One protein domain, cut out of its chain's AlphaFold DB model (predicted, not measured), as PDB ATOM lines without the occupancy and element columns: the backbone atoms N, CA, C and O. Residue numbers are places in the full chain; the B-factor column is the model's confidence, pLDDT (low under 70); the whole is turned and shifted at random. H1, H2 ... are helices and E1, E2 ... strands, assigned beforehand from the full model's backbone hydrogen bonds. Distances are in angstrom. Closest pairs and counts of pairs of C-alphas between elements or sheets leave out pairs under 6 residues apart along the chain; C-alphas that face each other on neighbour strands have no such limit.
ATOM      1  N   PRO A 207      48.796  31.310 150.131       97.50
ATOM      2  CA  PRO A 207      48.481  32.564 149.460       97.50
ATOM      3  C   PRO A 207      49.629  33.030 148.563       97.50
ATOM      4  O   PRO A 207      50.701  33.378 149.048       97.50
ATOM      5  N   LEU A 208      49.394  33.077 147.251       98.44
ATOM      6  CA  LEU A 208      50.364  33.593 146.285       98.44
ATOM      7  C   LEU A 208      50.323  35.123 146.253       98.44
ATOM      8  O   LEU A 208      51.365  35.772 146.270       98.44
ATOM      9  N   GLN A 209      49.116  35.690 146.275       98.25
ATOM     10  CA  GLN A 209      48.785  37.111 146.128       98.25
ATOM     11  C   GLN A 209      49.027  37.670 144.719       98.25
ATOM     12  O   GLN A 209      48.115  38.282 144.168       98.25
ATOM     13  N   SER A 210      50.180  37.411 144.098       98.75
ATOM     14  CA  SER A 210      50.438  37.685 142.675       98.75
ATOM     15  C   SER A 210      51.509  36.745 142.117       98.75
ATOM     16  O   SER A 210      52.458  36.417 142.815       98.75
ATOM     17  N   GLY A 211      51.396  36.332 140.856       98.56
ATOM     18  CA  GLY A 211      52.444  35.586 140.150       98.56
ATOM     19  C   GLY A 211      53.456  36.484 139.425       98.56
ATOM     20  O   GLY A 211      54.009  36.078 138.410       98.56
ATOM     21  N   CYS A 212      53.643  37.727 139.877       98.88
ATOM     22  CA  CYS A 212      54.596  38.681 139.309       98.88
ATOM     23  C   CYS A 212      55.449  39.301 140.421       98.88
ATOM     24  O   CYS A 212      54.909  39.946 141.324       98.88
ATOM     25  N   ASP A 213      56.772  39.176 140.318       98.88
ATOM     26  CA  ASP A 213      57.718  39.604 141.359       98.88
ATOM     27  C   ASP A 213      57.651  41.106 141.650       98.88
ATOM     28  O   ASP A 213      57.654  41.517 142.808       98.88
ATOM     29  N   ALA A 214      57.494  41.943 140.621       98.69
ATOM     30  CA  ALA A 214      57.344  43.385 140.809       98.69
ATOM     31  C   ALA A 214      56.058  43.729 141.586       98.69
ATOM     32  O   ALA A 214      56.060  44.600 142.459       98.69
ATOM     33  N   THR A 215      54.966  43.002 141.331       98.69
ATOM     34  CA  THR A 215      53.718  43.166 142.090       98.69
ATOM     35  C   THR A 215      53.854  42.624 143.515       98.69
ATOM     36  O   THR A 215      53.421  43.290 144.454       98.69
ATOM     37  N   LEU A 216      54.490  41.461 143.702       98.75
ATOM     38  CA  LEU A 216      54.787  40.880 145.018       98.75
ATOM     39  C   LEU A 216      55.633  41.828 145.882       98.75
ATOM     40  O   LEU A 216      55.327  42.031 147.060       98.75
ATOM     41  N   ALA A 217      56.635  42.478 145.286       98.50
ATOM     42  CA  ALA A 217      57.449  43.486 145.951       98.50
ATOM     43  C   ALA A 217      56.599  44.686 146.401       98.50
ATOM     44  O   ALA A 217      56.651  45.073 147.569       98.50
ATOM     45  N   ARG A 218      55.727  45.224 145.530       98.44
ATOM     46  CA  ARG A 218      54.793  46.306 145.912       98.44
ATOM     47  C   ARG A 218      53.779  45.872 146.976       98.44
ATOM     48  O   ARG A 218      53.336  46.691 147.782       98.44
ATOM     49  N   MET A 219      53.419  44.592 147.009       98.38
ATOM     50  CA  MET A 219      52.575  43.986 148.041       98.38
ATOM     51  C   MET A 219      53.293  43.813 149.392       98.38
ATOM     52  O   MET A 219      52.625  43.587 150.404       98.38
ATOM     53  N   GLY A 220      54.624  43.938 149.432       97.50
ATOM     54  CA  GLY A 220      55.438  43.713 150.628       97.50
ATOM     55  C   GLY A 220      55.583  42.232 150.982       97.50
ATOM     56  O   GLY A 220      55.554  41.879 152.160       97.50
ATOM     57  N   ARG A 221      55.654  41.347 149.978       97.75
ATOM     58  CA  ARG A 221      55.805  39.901 150.190       97.75
ATOM     59  C   ARG A 221      57.280  39.533 150.399       97.75
ATOM     60  O   ARG A 221      58.130  40.066 149.693       97.75
ATOM     61  N   PRO A 222      57.603  38.619 151.334       95.31
ATOM     62  CA  PRO A 222      58.984  38.235 151.647       95.31
ATOM     63  C   PRO A 222      59.536  37.131 150.719       95.31
ATOM     64  O   PRO A 222      60.486  36.425 151.068       95.31
ATOM     65  N   TYR A 223      58.900  36.923 149.570       97.12
ATOM     66  CA  TYR A 223      59.225  35.878 148.608       97.12
ATOM     67  C   TYR A 223      58.906  36.359 147.189       97.12
ATOM     68  O   TYR A 223      58.063  37.239 146.995       97.12
ATOM     69  N   ASP A 224      59.564  35.743 146.216       98.62
ATOM     70  CA  ASP A 224      59.307  35.884 144.787       98.62
ATOM     71  C   ASP A 224      58.655  34.605 144.225       98.62
ATOM     72  O   ASP A 224      58.397  33.627 144.941       98.62
ATOM     73  N   THR A 225      58.349  34.620 142.932       98.69
ATOM     74  CA  THR A 225      57.747  33.493 142.212       98.69
ATOM     75  C   THR A 225      58.645  32.257 142.169       98.69
ATOM     76  O   THR A 225      58.136  31.137 142.256       98.69
ATOM     77  N   ALA A 226      59.969  32.432 142.088       98.69
ATOM     78  CA  ALA A 226      60.929  31.330 142.091       98.69
ATOM     79  C   ALA A 226      60.933  30.592 143.438       98.69
ATOM     80  O   ALA A 226      60.781  29.369 143.479       98.69
ATOM     81  N   ARG A 227      61.011  31.330 144.552       98.50
ATOM     82  CA  ARG A 227      60.932  30.774 145.907       98.50
ATOM     83  C   ARG A 227      59.578  30.123 146.164       98.50
ATOM     84  O   ARG A 227      59.534  29.034 146.730       98.50
ATOM     85  N   TYR A 228      58.480  30.754 145.742       98.75
ATOM     86  CA  TYR A 228      57.144  30.167 145.872       98.75
ATOM     87  C   TYR A 228      57.045  28.826 145.132       98.75
ATOM     88  O   TYR A 228      56.551  27.850 145.694       98.75
ATOM     89  N   ARG A 229      57.550  28.757 143.891       98.75
ATOM     90  CA  ARG A 229      57.573  27.519 143.104       98.75
ATOM     91  C   ARG A 229      58.363  26.419 143.807       98.75
ATOM     92  O   ARG A 229      57.821  25.334 143.974       98.75
ATOM     93  N   ALA A 230      59.572  26.720 144.280       98.62
ATOM     94  CA  ALA A 230      60.406  25.749 144.986       98.62
ATOM     95  C   ALA A 230      59.710  25.183 146.240       98.62
ATOM     96  O   ALA A 230      59.759  23.983 146.492       98.62
ATOM     97  N   ILE A 231      59.002  26.029 147.001       98.50
ATOM     98  CA  ILE A 231      58.213  25.597 148.168       98.50
ATOM     99  C   ILE A 231      57.078  24.654 147.747       98.50
ATOM    100  O   ILE A 231      56.845  23.636 148.396       98.50
ATOM    101  N   VAL A 232      56.367  24.970 146.663       98.56
ATOM    102  CA  VAL A 232      55.275  24.125 146.159       98.56
ATOM    103  C   VAL A 232      55.787  22.788 145.628       98.56
ATOM    104  O   VAL A 232      55.179  21.757 145.911       98.56
ATOM    105  N   GLU A 233      56.882  22.789 144.871       98.31
ATOM    106  CA  GLU A 233      57.522  21.569 144.368       98.31
ATOM    107  C   GLU A 233      57.933  20.676 145.537       98.31
ATOM    108  O   GLU A 233      57.524  19.517 145.599       98.31
ATOM    109  N   ARG A 234      58.588  21.257 146.548       98.38
ATOM    110  CA  ARG A 234      58.947  20.546 147.773       98.38
ATOM    111  C   ARG A 234      57.736  19.970 148.510       98.38
ATOM    112  O   ARG A 234      57.768  18.834 148.980       98.38
ATOM    113  N   ALA A 235      56.649  20.733 148.601       98.50
ATOM    114  CA  ALA A 235      55.418  20.269 149.231       98.50
ATOM    115  C   ALA A 235      54.786  19.088 148.481       98.50
ATOM    116  O   ALA A 235      54.291  18.162 149.119       98.50
ATOM    117  N   LEU A 248      44.681  35.110 145.314       98.31
ATOM    118  CA  LEU A 248      45.278  36.026 144.345       98.31
ATOM    119  C   LEU A 248      44.536  37.366 144.336       98.31
ATOM    120  O   LEU A 248      43.304  37.402 144.375       98.31
ATOM    121  N   ILE A 249      45.273  38.468 144.216       98.75
ATOM    122  CA  ILE A 249      44.738  39.825 144.099       98.75
ATOM    123  C   ILE A 249      45.128  40.391 142.732       98.75
ATOM    124  O   ILE A 249      46.308  40.536 142.431       98.75
ATOM    125  N   VAL A 250      44.132  40.771 141.931       98.75
ATOM    126  CA  VAL A 250      44.327  41.490 140.659       98.75
ATOM    127  C   VAL A 250      43.909  42.953 140.783       98.75
ATOM    128  O   VAL A 250      43.071  43.306 141.616       98.75
ATOM    129  N   GLY A 251      44.445  43.814 139.927       98.31
ATOM    130  CA  GLY A 251      44.220  45.260 139.957       98.31
ATOM    131  C   GLY A 251      44.968  45.957 141.092       98.31
ATOM    132  O   GLY A 251      44.498  46.973 141.601       98.31
ATOM    133  N   PHE A 252      46.089  45.386 141.539       98.69
ATOM    134  CA  PHE A 252      46.917  45.986 142.582       98.69
ATOM    135  C   PHE A 252      47.501  47.331 142.108       98.69
ATOM    136  O   PHE A 252      47.793  47.452 140.918       98.69
ATOM    137  N   PRO A 253      47.700  48.341 142.979       98.62
ATOM    138  CA  PRO A 253      48.299  49.608 142.565       98.62
ATOM    139  C   PRO A 253      49.635  49.409 141.827       98.62
ATOM    140  O   PRO A 253      50.526  48.695 142.298       98.62
ATOM    141  N   GLY A 254      49.744  50.007 140.644       98.19
ATOM    142  CA  GLY A 254      50.868  49.879 139.720       98.19
ATOM    143  C   GLY A 254      50.847  48.631 138.830       98.19
ATOM    144  O   GLY A 254      51.738  48.499 138.002       98.19
ATOM    145  N   GLU A 255      49.872  47.718 138.960       98.62
ATOM    146  CA  GLU A 255      49.817  46.495 138.144       98.62
ATOM    147  C   GLU A 255      49.581  46.813 136.656       98.62
ATOM    148  O   GLU A 255      48.494  47.242 136.240       98.62
ATOM    149  N   THR A 256      50.582  46.531 135.829       98.69
ATOM    150  CA  THR A 256      50.519  46.716 134.372       98.69
ATOM    151  C   THR A 256      49.891  45.511 133.661       98.69
ATOM    152  O   THR A 256      49.669  44.451 134.245       98.69
ATOM    153  N   ALA A 257      49.581  45.650 132.367       98.50
ATOM    154  CA  ALA A 257      49.095  44.526 131.561       98.50
ATOM    155  C   ALA A 257      50.137  43.396 131.439       98.50
ATOM    156  O   ALA A 257      49.776  42.223 131.477       98.50
ATOM    157  N   GLN A 258      51.424  43.746 131.340       98.81
ATOM    158  CA  GLN A 258      52.521  42.779 131.287       98.81
ATOM    159  C   GLN A 258      52.641  41.997 132.600       98.81
ATOM    160  O   GLN A 258      52.725  40.774 132.570       98.81
ATOM    161  N   GLU A 259      52.587  42.684 133.742       98.81
ATOM    162  CA  GLU A 259      52.655  42.048 135.065       98.81
ATOM    163  C   GLU A 259      51.439  41.151 135.334       98.81
ATOM    164  O   GLU A 259      51.582  40.048 135.861       98.81
ATOM    165  N   PHE A 260      50.243  41.573 134.907       98.88
ATOM    166  CA  PHE A 260      49.061  40.714 134.951       98.88
ATOM    167  C   PHE A 260      49.249  39.443 134.110       98.88
ATOM    168  O   PHE A 260      48.929  38.351 134.573       98.88
ATOM    169  N   ASN A 261      49.791  39.563 132.893       98.81
ATOM    170  CA  ASN A 261      50.045  38.408 132.029       98.81
ATOM    171  C   ASN A 261      51.109  37.467 132.615       98.81
ATOM    172  O   ASN A 261      50.931  36.254 132.545       98.81
ATOM    173  N   GLN A 262      52.162  38.001 133.244       98.81
ATOM    174  CA  GLN A 262      53.137  37.200 133.999       98.81
ATOM    175  C   GLN A 262      52.459  36.432 135.137       98.81
ATOM    176  O   GLN A 262      52.652  35.228 135.265       98.81
ATOM    177  N   SER A 263      51.605  37.112 135.908       98.81
ATOM    178  CA  SER A 263      50.843  36.496 136.995       98.81
ATOM    179  C   SER A 263      49.919  35.383 136.497       98.81
ATOM    180  O   SER A 263      49.879  34.299 137.080       98.81
ATOM    181  N   LEU A 264      49.221  35.617 135.381       98.69
ATOM    182  CA  LEU A 264      48.352  34.632 134.740       98.69
ATOM    183  C   LEU A 264      49.130  33.392 134.287       98.69
ATOM    184  O   LEU A 264      48.684  32.276 134.545       98.69
ATOM    185  N   GLU A 265      50.282  33.580 133.643       98.62
ATOM    186  CA  GLU A 265      51.114  32.478 133.160       98.62
ATOM    187  C   GLU A 265      51.756  31.694 134.304       98.62
ATOM    188  O   GLU A 265      51.717  30.464 134.316       98.62
ATOM    189  N   PHE A 266      52.246  32.395 135.329       98.81
ATOM    190  CA  PHE A 266      52.733  31.746 136.536       98.81
ATOM    191  C   PHE A 266      51.643  30.860 137.137       98.81
ATOM    192  O   PHE A 266      51.870  29.671 137.324       98.81
ATOM    193  N   CYS A 267      50.430  31.383 137.344       98.56
ATOM    194  CA  CYS A 267      49.345  30.596 137.930       98.56
ATOM    195  C   CYS A 267      48.947  29.376 137.084       98.56
ATOM    196  O   CYS A 267      48.626  28.338 137.660       98.56
ATOM    197  N   ARG A 268      48.992  29.469 135.746       97.62
ATOM    198  CA  ARG A 268      48.748  28.313 134.861       97.62
ATOM    199  C   ARG A 268      49.737  27.181 135.105       97.62
ATOM    200  O   ARG A 268      49.339  26.026 135.105       97.62
ATOM    201  N   SER A 269      51.001  27.513 135.346       97.62
ATOM    202  CA  SER A 269      52.075  26.536 135.566       97.62
ATOM    203  C   SER A 269      52.104  25.908 136.969       97.62
ATOM    204  O   SER A 269      53.034  25.169 137.284       97.62
ATOM    205  N   MET A 270      51.152  26.254 137.845       98.00
ATOM    206  CA  MET A 270      51.153  25.828 139.247       98.00
ATOM    207  C   MET A 270      50.134  24.731 139.562       98.00
ATOM    208  O   MET A 270      50.091  24.318 140.713       98.00
ATOM    209  N   VAL A 277      40.191  34.337 143.544       98.44
ATOM    210  CA  VAL A 277      40.583  35.557 142.833       98.44
ATOM    211  C   VAL A 277      39.804  36.742 143.383       98.44
ATOM    212  O   VAL A 277      38.591  36.878 143.161       98.44
ATOM    213  N   PHE A 278      40.523  37.645 144.031       98.31
ATOM    214  CA  PHE A 278      40.019  38.907 144.541       98.31
ATOM    215  C   PHE A 278      40.456  40.056 143.636       98.31
ATOM    216  O   PHE A 278      41.529  40.043 143.040       98.31
ATOM    217  N   ARG A 279      39.610  41.078 143.536       98.25
ATOM    218  CA  ARG A 279      40.062  42.385 143.052       98.25
ATOM    219  C   ARG A 279      40.653  43.131 144.232       98.25
ATOM    220  O   ARG A 279      40.115  43.029 145.337       98.25
ATOM    221  N   TYR A 280      41.706  43.897 143.991       98.31
ATOM    222  CA  TYR A 280      42.219  44.816 144.988       98.31
ATOM    223  C   TYR A 280      41.092  45.729 145.483       98.31
ATOM    224  O   TYR A 280      40.283  46.251 144.713       98.31
ATOM    225  N   SER A 281      41.022  45.884 146.800       94.44
ATOM    226  CA  SER A 281      40.046  46.724 147.475       94.44
ATOM    227  C   SER A 281      40.807  47.674 148.381       94.44
ATOM    228  O   SER A 281      41.486  47.234 149.310       94.44
ATOM    229  N   LYS A 282      40.694  48.976 148.107       94.56
ATOM    230  CA  LYS A 282      41.313  50.022 148.921       94.56
ATOM    231  C   LYS A 282      40.812  49.913 150.359       94.56
ATOM    232  O   LYS A 282      39.611  50.009 150.617       94.56
ATOM    233  N   ARG A 283      41.737  49.739 151.302       94.56
ATOM    234  CA  ARG A 283      41.446  49.749 152.740       94.56
ATOM    235  C   ARG A 283      42.074  50.988 153.378       94.56
ATOM    236  O   ARG A 283      43.301  51.101 153.350       94.56
ATOM    237  N   PRO A 284      41.274  51.916 153.937       93.69
ATOM    238  CA  PRO A 284      41.808  53.099 154.604       93.69
ATOM    239  C   PRO A 284      42.867  52.739 155.652       93.69
ATOM    240  O   PRO A 284      42.696  51.789 156.416       93.69
ATOM    241  N   GLY A 285      43.968  53.492 155.672       90.88
ATOM    242  CA  GLY A 285      45.085  53.270 156.594       90.88
ATOM    243  C   GLY A 285      46.104  52.210 156.162       90.88
ATOM    244  O   GLY A 285      47.004  51.910 156.941       90.88
ATOM    245  N   THR A 286      45.992  51.651 154.952       96.38
ATOM    246  CA  THR A 286      47.009  50.753 154.372       96.38
ATOM    247  C   THR A 286      47.912  51.501 153.381       96.38
ATOM    248  O   THR A 286      47.409  52.379 152.672       96.38
ATOM    249  N   PRO A 287      49.217  51.176 153.277       96.75
ATOM    250  CA  PRO A 287      50.110  51.810 152.300       96.75
ATOM    251  C   PRO A 287      49.597  51.744 150.851       96.75
ATOM    252  O   PRO A 287      49.625  52.744 150.138       96.75
ATOM    253  N   ALA A 288      49.037  50.607 150.430       97.19
ATOM    254  CA  ALA A 288      48.495  50.432 149.081       97.19
ATOM    255  C   ALA A 288      47.290  51.349 148.793       97.19
ATOM    256  O   ALA A 288      47.021  51.677 147.636       97.19
ATOM    257  N   ALA A 289      46.547  51.788 149.816       96.56
ATOM    258  CA  ALA A 289      45.432  52.716 149.625       96.56
ATOM    259  C   ALA A 289      45.896  54.140 149.283       96.56
ATOM    260  O   ALA A 289      45.154  54.859 148.616       96.56
ATOM    261  N   ALA A 290      47.105  54.523 149.709       95.94
ATOM    262  CA  ALA A 290      47.715  55.824 149.437       95.94
ATOM    263  C   ALA A 290      48.626  55.831 148.192       95.94
ATOM    264  O   ALA A 290      49.132  56.884 147.816       95.94
ATOM    265  N   ALA A 291      48.846  54.678 147.552       95.88
ATOM    266  CA  ALA A 291      49.681  54.582 146.358       95.88
ATOM    267  C   ALA A 291      49.062  55.357 145.168       95.88
ATOM    268  O   ALA A 291      47.844  55.270 144.975       95.88
ATOM    269  N   PRO A 292      49.860  56.080 144.359       92.06
ATOM    270  CA  PRO A 292      49.352  56.950 143.291       92.06
ATOM    271  C   PRO A 292      48.756  56.182 142.095       92.06
ATOM    272  O   PRO A 292      47.731  56.595 141.554       92.06
ATOM    273  N   ASP A 293      49.320  55.026 141.732       94.69
ATOM    274  CA  ASP A 293      48.996  54.308 140.485       94.69
ATOM    275  C   ASP A 293      47.841  53.314 140.643       94.69
ATOM    276  O   ASP A 293      47.975  52.102 140.477       94.69
ATOM    277  N   GLN A 294      46.673  53.811 141.028       97.75
ATOM    278  CA  GLN A 294      45.497  52.964 141.216       97.75
ATOM    279  C   GLN A 294      44.978  52.455 139.867       97.75
ATOM    280  O   GLN A 294      44.724  53.238 138.955       97.75
ATOM    281  N   VAL A 295      44.785  51.140 139.750       97.94
ATOM    282  CA  VAL A 295      44.263  50.523 138.524       97.94
ATOM    283  C   VAL A 295      42.776  50.840 138.367       97.94
ATOM    284  O   VAL A 295      42.008  50.759 139.330       97.94
ATOM    285  N   ASP A 296      42.371  51.164 137.140       97.88
ATOM    286  CA  ASP A 296      40.975  51.421 136.800       97.88
ATOM    287  C   ASP A 296      40.065  50.222 137.177       97.88
ATOM    288  O   ASP A 296      40.407  49.063 136.898       97.88
ATOM    289  N   PRO A 297      38.894  50.452 137.805       97.12
ATOM    290  CA  PRO A 297      38.000  49.377 138.228       97.12
ATOM    291  C   PRO A 297      37.520  48.446 137.104       97.12
ATOM    292  O   PRO A 297      37.289  47.262 137.375       97.12
ATOM    293  N   GLN A 298      37.363  48.940 135.871       98.06
ATOM    294  CA  GLN A 298      36.991  48.129 134.708       98.06
ATOM    295  C   GLN A 298      38.151  47.223 134.289       98.06
ATOM    296  O   GLN A 298      37.943  46.031 134.064       98.06
ATOM    297  N   VAL A 299      39.384  47.738 134.295       98.31
ATOM    298  CA  VAL A 299      40.589  46.928 134.044       98.31
ATOM    299  C   VAL A 299      40.739  45.837 135.108       98.31
ATOM    300  O   VAL A 299      40.931  44.665 134.777       98.31
ATOM    301  N   ALA A 300      40.576  46.174 136.390       97.94
ATOM    302  CA  ALA A 300      40.611  45.195 137.479       97.94
ATOM    303  C   ALA A 300      39.473  44.159 137.374       97.94
ATOM    304  O   ALA A 300      39.658  42.987 137.713       97.94
ATOM    305  N   HIS A 301      38.289  44.567 136.903       98.31
ATOM    306  CA  HIS A 301      37.174  43.661 136.624       98.31
ATOM    307  C   HIS A 301      37.520  42.653 135.527       98.31
ATOM    308  O   HIS A 301      37.361  41.450 135.745       98.31
ATOM    309  N   GLU A 302      38.055  43.124 134.404       98.56
ATOM    310  CA  GLU A 302      38.416  42.278 133.270       98.56
ATOM    311  C   GLU A 302      39.540  41.292 133.621       98.56
ATOM    312  O   GLU A 302      39.405  40.085 133.409       98.56
ATOM    313  N   ARG A 303      40.596  41.759 134.296       98.62
ATOM    314  CA  ARG A 303      41.664  40.891 134.829       98.62
ATOM    315  C   ARG A 303      41.113  39.799 135.742       98.62
ATOM    316  O   ARG A 303      41.495  38.633 135.655       98.62
ATOM    317  N   SER A 304      40.163  40.162 136.601       98.62
ATOM    318  CA  SER A 304      39.516  39.225 137.517       98.62
ATOM    319  C   SER A 304      38.668  38.190 136.776       98.62
ATOM    320  O   SER A 304      38.667  37.019 137.156       98.62
ATOM    321  N   ARG A 305      37.975  38.589 135.703       98.69
ATOM    322  CA  ARG A 305      37.217  37.685 134.828       98.69
ATOM    323  C   ARG A 305      38.137  36.656 134.168       98.69
ATOM    324  O   ARG A 305      37.859  35.460 134.266       98.69
ATOM    325  N   LEU A 306      39.237  37.112 133.566       98.69
ATOM    326  CA  LEU A 306      40.232  36.268 132.895       98.69
ATOM    327  C   LEU A 306      40.906  35.290 133.866       98.69
ATOM    328  O   LEU A 306      40.948  34.087 133.612       98.69
ATOM    329  N   MET A 307      41.354  35.776 135.024       98.69
ATOM    330  CA  MET A 307      41.992  34.929 136.030       98.69
ATOM    331  C   MET A 307      41.018  33.892 136.614       98.69
ATOM    332  O   MET A 307      41.386  32.737 136.793       98.69
ATOM    333  N   ARG A 308      39.744  34.251 136.847       98.56
ATOM    334  CA  ARG A 308      38.721  33.274 137.271       98.56
ATOM    335  C   ARG A 308      38.421  32.231 136.198       98.56
ATOM    336  O   ARG A 308      38.083  31.105 136.542       98.56
ATOM    337  N   GLN A 309      38.488  32.592 134.917       98.44
ATOM    338  CA  GLN A 309      38.332  31.625 133.830       98.44
ATOM    339  C   GLN A 309      39.458  30.592 133.852       98.44
ATOM    340  O   GLN A 309      39.171  29.399 133.810       98.44
ATOM    341  N   MET A 310      40.702  31.043 133.999       98.12
ATOM    342  CA  MET A 310      41.856  30.158 134.150       98.12
ATOM    343  C   MET A 310      41.744  29.299 135.423       98.12
ATOM    344  O   MET A 310      41.880  28.081 135.350       98.12
ATOM    345  N   ALA A 311      41.358  29.885 136.562       98.38
ATOM    346  CA  ALA A 311      41.135  29.143 137.807       98.38
ATOM    347  C   ALA A 311      40.092  28.020 137.661       98.38
ATOM    348  O   ALA A 311      40.276  26.932 138.204       98.38
ATOM    349  N   ARG A 312      39.008  28.247 136.899       97.94
ATOM    350  CA  ARG A 312      38.023  27.196 136.586       97.94
ATOM    351  C   ARG A 312      38.633  26.070 135.755       97.94
ATOM    352  O   ARG A 312      38.363  24.913 136.048       97.94
ATOM    353  N   GLN A 313      39.462  26.393 134.761       97.75
ATOM    354  CA  GLN A 313      40.163  25.386 133.955       97.75
ATOM    355  C   GLN A 313      41.105  24.542 134.824       97.75
ATOM    356  O   GLN A 313      41.039  23.317 134.767       97.75
ATOM    357  N   SER A 314      41.892  25.185 135.694       98.12
ATOM    358  CA  SER A 314      42.772  24.508 136.657       98.12
ATOM    359  C   SER A 314      41.983  23.595 137.604       98.12
ATOM    360  O   SER A 314      42.318  22.424 137.778       98.12
ATOM    361  N   ARG A 315      40.856  24.084 138.144       97.94
ATOM    362  CA  ARG A 315      39.946  23.295 138.989       97.94
ATOM    363  C   ARG A 315      39.404  22.066 138.258       97.94
ATOM    364  O   ARG A 315      39.396  20.979 138.831       97.94
ATOM    365  N   THR A 316      38.940  22.228 137.019       98.19
ATOM    366  CA  THR A 316      38.433  21.122 136.197       98.19
ATOM    367  C   THR A 316      39.526  20.094 135.915       98.19
ATOM    368  O   THR A 316      39.258  18.900 136.042       98.19
ATOM    369  N   ALA A 317      40.749  20.527 135.598       98.06
ATOM    370  CA  ALA A 317      41.884  19.631 135.381       98.06
ATOM    371  C   ALA A 317      42.207  18.814 136.643       98.06
ATOM    372  O   ALA A 317      42.265  17.585 136.583       98.06
ATOM    373  N   TYR A 318      42.300  19.474 137.803       98.25
ATOM    374  CA  TYR A 318      42.505  18.801 139.084       98.25
ATOM    375  C   TYR A 318      41.402  17.776 139.377       98.25
ATOM    376  O   TYR A 318      41.706  16.624 139.673       98.25
ATOM    377  N   LEU A 319      40.126  18.156 139.250       98.19
ATOM    378  CA  LEU A 319      39.004  17.242 139.489       98.19
ATOM    379  C   LEU A 319      39.039  16.040 138.541       98.19
ATOM    380  O   LEU A 319      38.885  14.907 138.985       98.19
ATOM    381  N   THR A 320      39.306  16.279 137.258       98.12
ATOM    382  CA  THR A 320      39.421  15.219 136.249       98.12
ATOM    383  C   THR A 320      40.542  14.243 136.599       98.12
ATOM    384  O   THR A 320      40.345  13.037 136.500       98.12
ATOM    385  N   SER A 321      41.680  14.728 137.108       97.00
ATOM    386  CA  SER A 321      42.779  13.851 137.547       97.00
ATOM    387  C   SER A 321      42.448  12.975 138.765       97.00
ATOM    388  O   SER A 321      43.213  12.064 139.076       97.00
ATOM    389  N   ARG A 322      41.334  13.236 139.469       96.94
ATOM    390  CA  ARG A 322      40.863  12.390 140.580       96.94
ATOM    391  C   ARG A 322      39.958  11.249 140.117       96.94
ATOM    392  O   ARG A 322      39.679  10.352 140.906       96.94
ATOM    393  N   ILE A 323      39.492  11.261 138.867       97.44
ATOM    394  CA  ILE A 323      38.649  10.190 138.327       97.44
ATOM    395  C   ILE A 323      39.445   8.877 138.287       97.44
ATOM    396  O   ILE A 323      40.607   8.851 137.890       97.44
TER     397      ILE A 323
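AT A GLANCE: This is residues 207 to 235, 248 to 270 and 277 to 323 of the 379 residues of a protein of Olsenella sp. KGMB02461 (UniProt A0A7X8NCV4). A long helix, H5, 34.2 A from first to last C-alpha, lies along one side of the domain and packs with residues 297 to 311 on a small two-strand sheet, E1 and E2, and with residues 303 to 314 on the helix H3 at its side. H1 and H2, about perpendicular to each other, lie more loosely on the far side of H3 from H5, while the short H4 sits in the winding stretch at the end where H5 begins, and residues 315 to 323 stick out at the other end. The printed part has 99 residues, with five named helices and two named strands in the order H1, H2, E1, H3, E2, H4, H5; the sheet has the order E1, E2 and is parallel, and the class is mostly helix. The whole is compact, with a radius of gyration of the C-alphas of 14.2 A, but elongated in outline, spanning 47 by 29 by 23 A.

IN THESE COORDINATES: H1 is residues 213 to 219, beginning with C-alpha 213 at (57.718, 39.604, 141.359). H2, residues 225 to 235, is 15.2 A long. E1 is residues 248 to 250. H3, residues 257 to 268, is 16.5 A long. E2 is residues 277 to 279, and H4 is residues 287 to 290. H5, residues 297 to 320, is 34.2 A long, from C-alpha 297 at (38.000, 49.377, 138.228) to C-alpha 320 at (39.421, 15.219, 136.249).

HOW THE PARTS SIT: H1 and H2 are close but not clearly touching, about perpendicular at 87 degrees, with the C-alphas of Asp 213 and Thr 225 closest at 6.2 A. H1 is also close to H3 but not clearly touching, the closest C-alphas being those of Thr 215 and Glu 259, 7.2 A apart. H2 and H3 are close but not clearly touching, at a shallow tilt of 10 degrees, the same way; the C-alphas of Thr 225 and Phe 266 are closest at 7.8 A. E1 and E2 are parallel neighbours, with N 250 and O 278 at 2.9 A and N 278 and O 248 at 2.8 A, within hydrogen-bond range. H3 and H5 touch, at a shallow tilt of 14 degrees, the same way; their closest C-alphas, those of Leu 264 and Met 307, are 6.5 A apart. The closest C-alphas of E2 and H5 are those of Arg 279 and Ala 300, 6.3 A apart. H4 is apart from H5. In H1, H2, H3 and H5 every O i to N i+4 pair is within hydrogen-bond range; H4 is too short for such a pair.

THE WHOLE: The C-alphas of Pro 292 and Ile 323 are the two farthest apart, at 48.2 A. Residues 236 to 247 are not printed, with 19.4 A between C-alphas 235 and 248, and residues 271 to 276 are not printed, with 14.8 A between C-alphas 270 and 277. Of the links that are printed whole, H1 to H2 is tight, and E1 to H3, E2 to H4 and H4 to H5 are short. The mean pLDDT of the printed part is 97.8, and no printed residue is under 70.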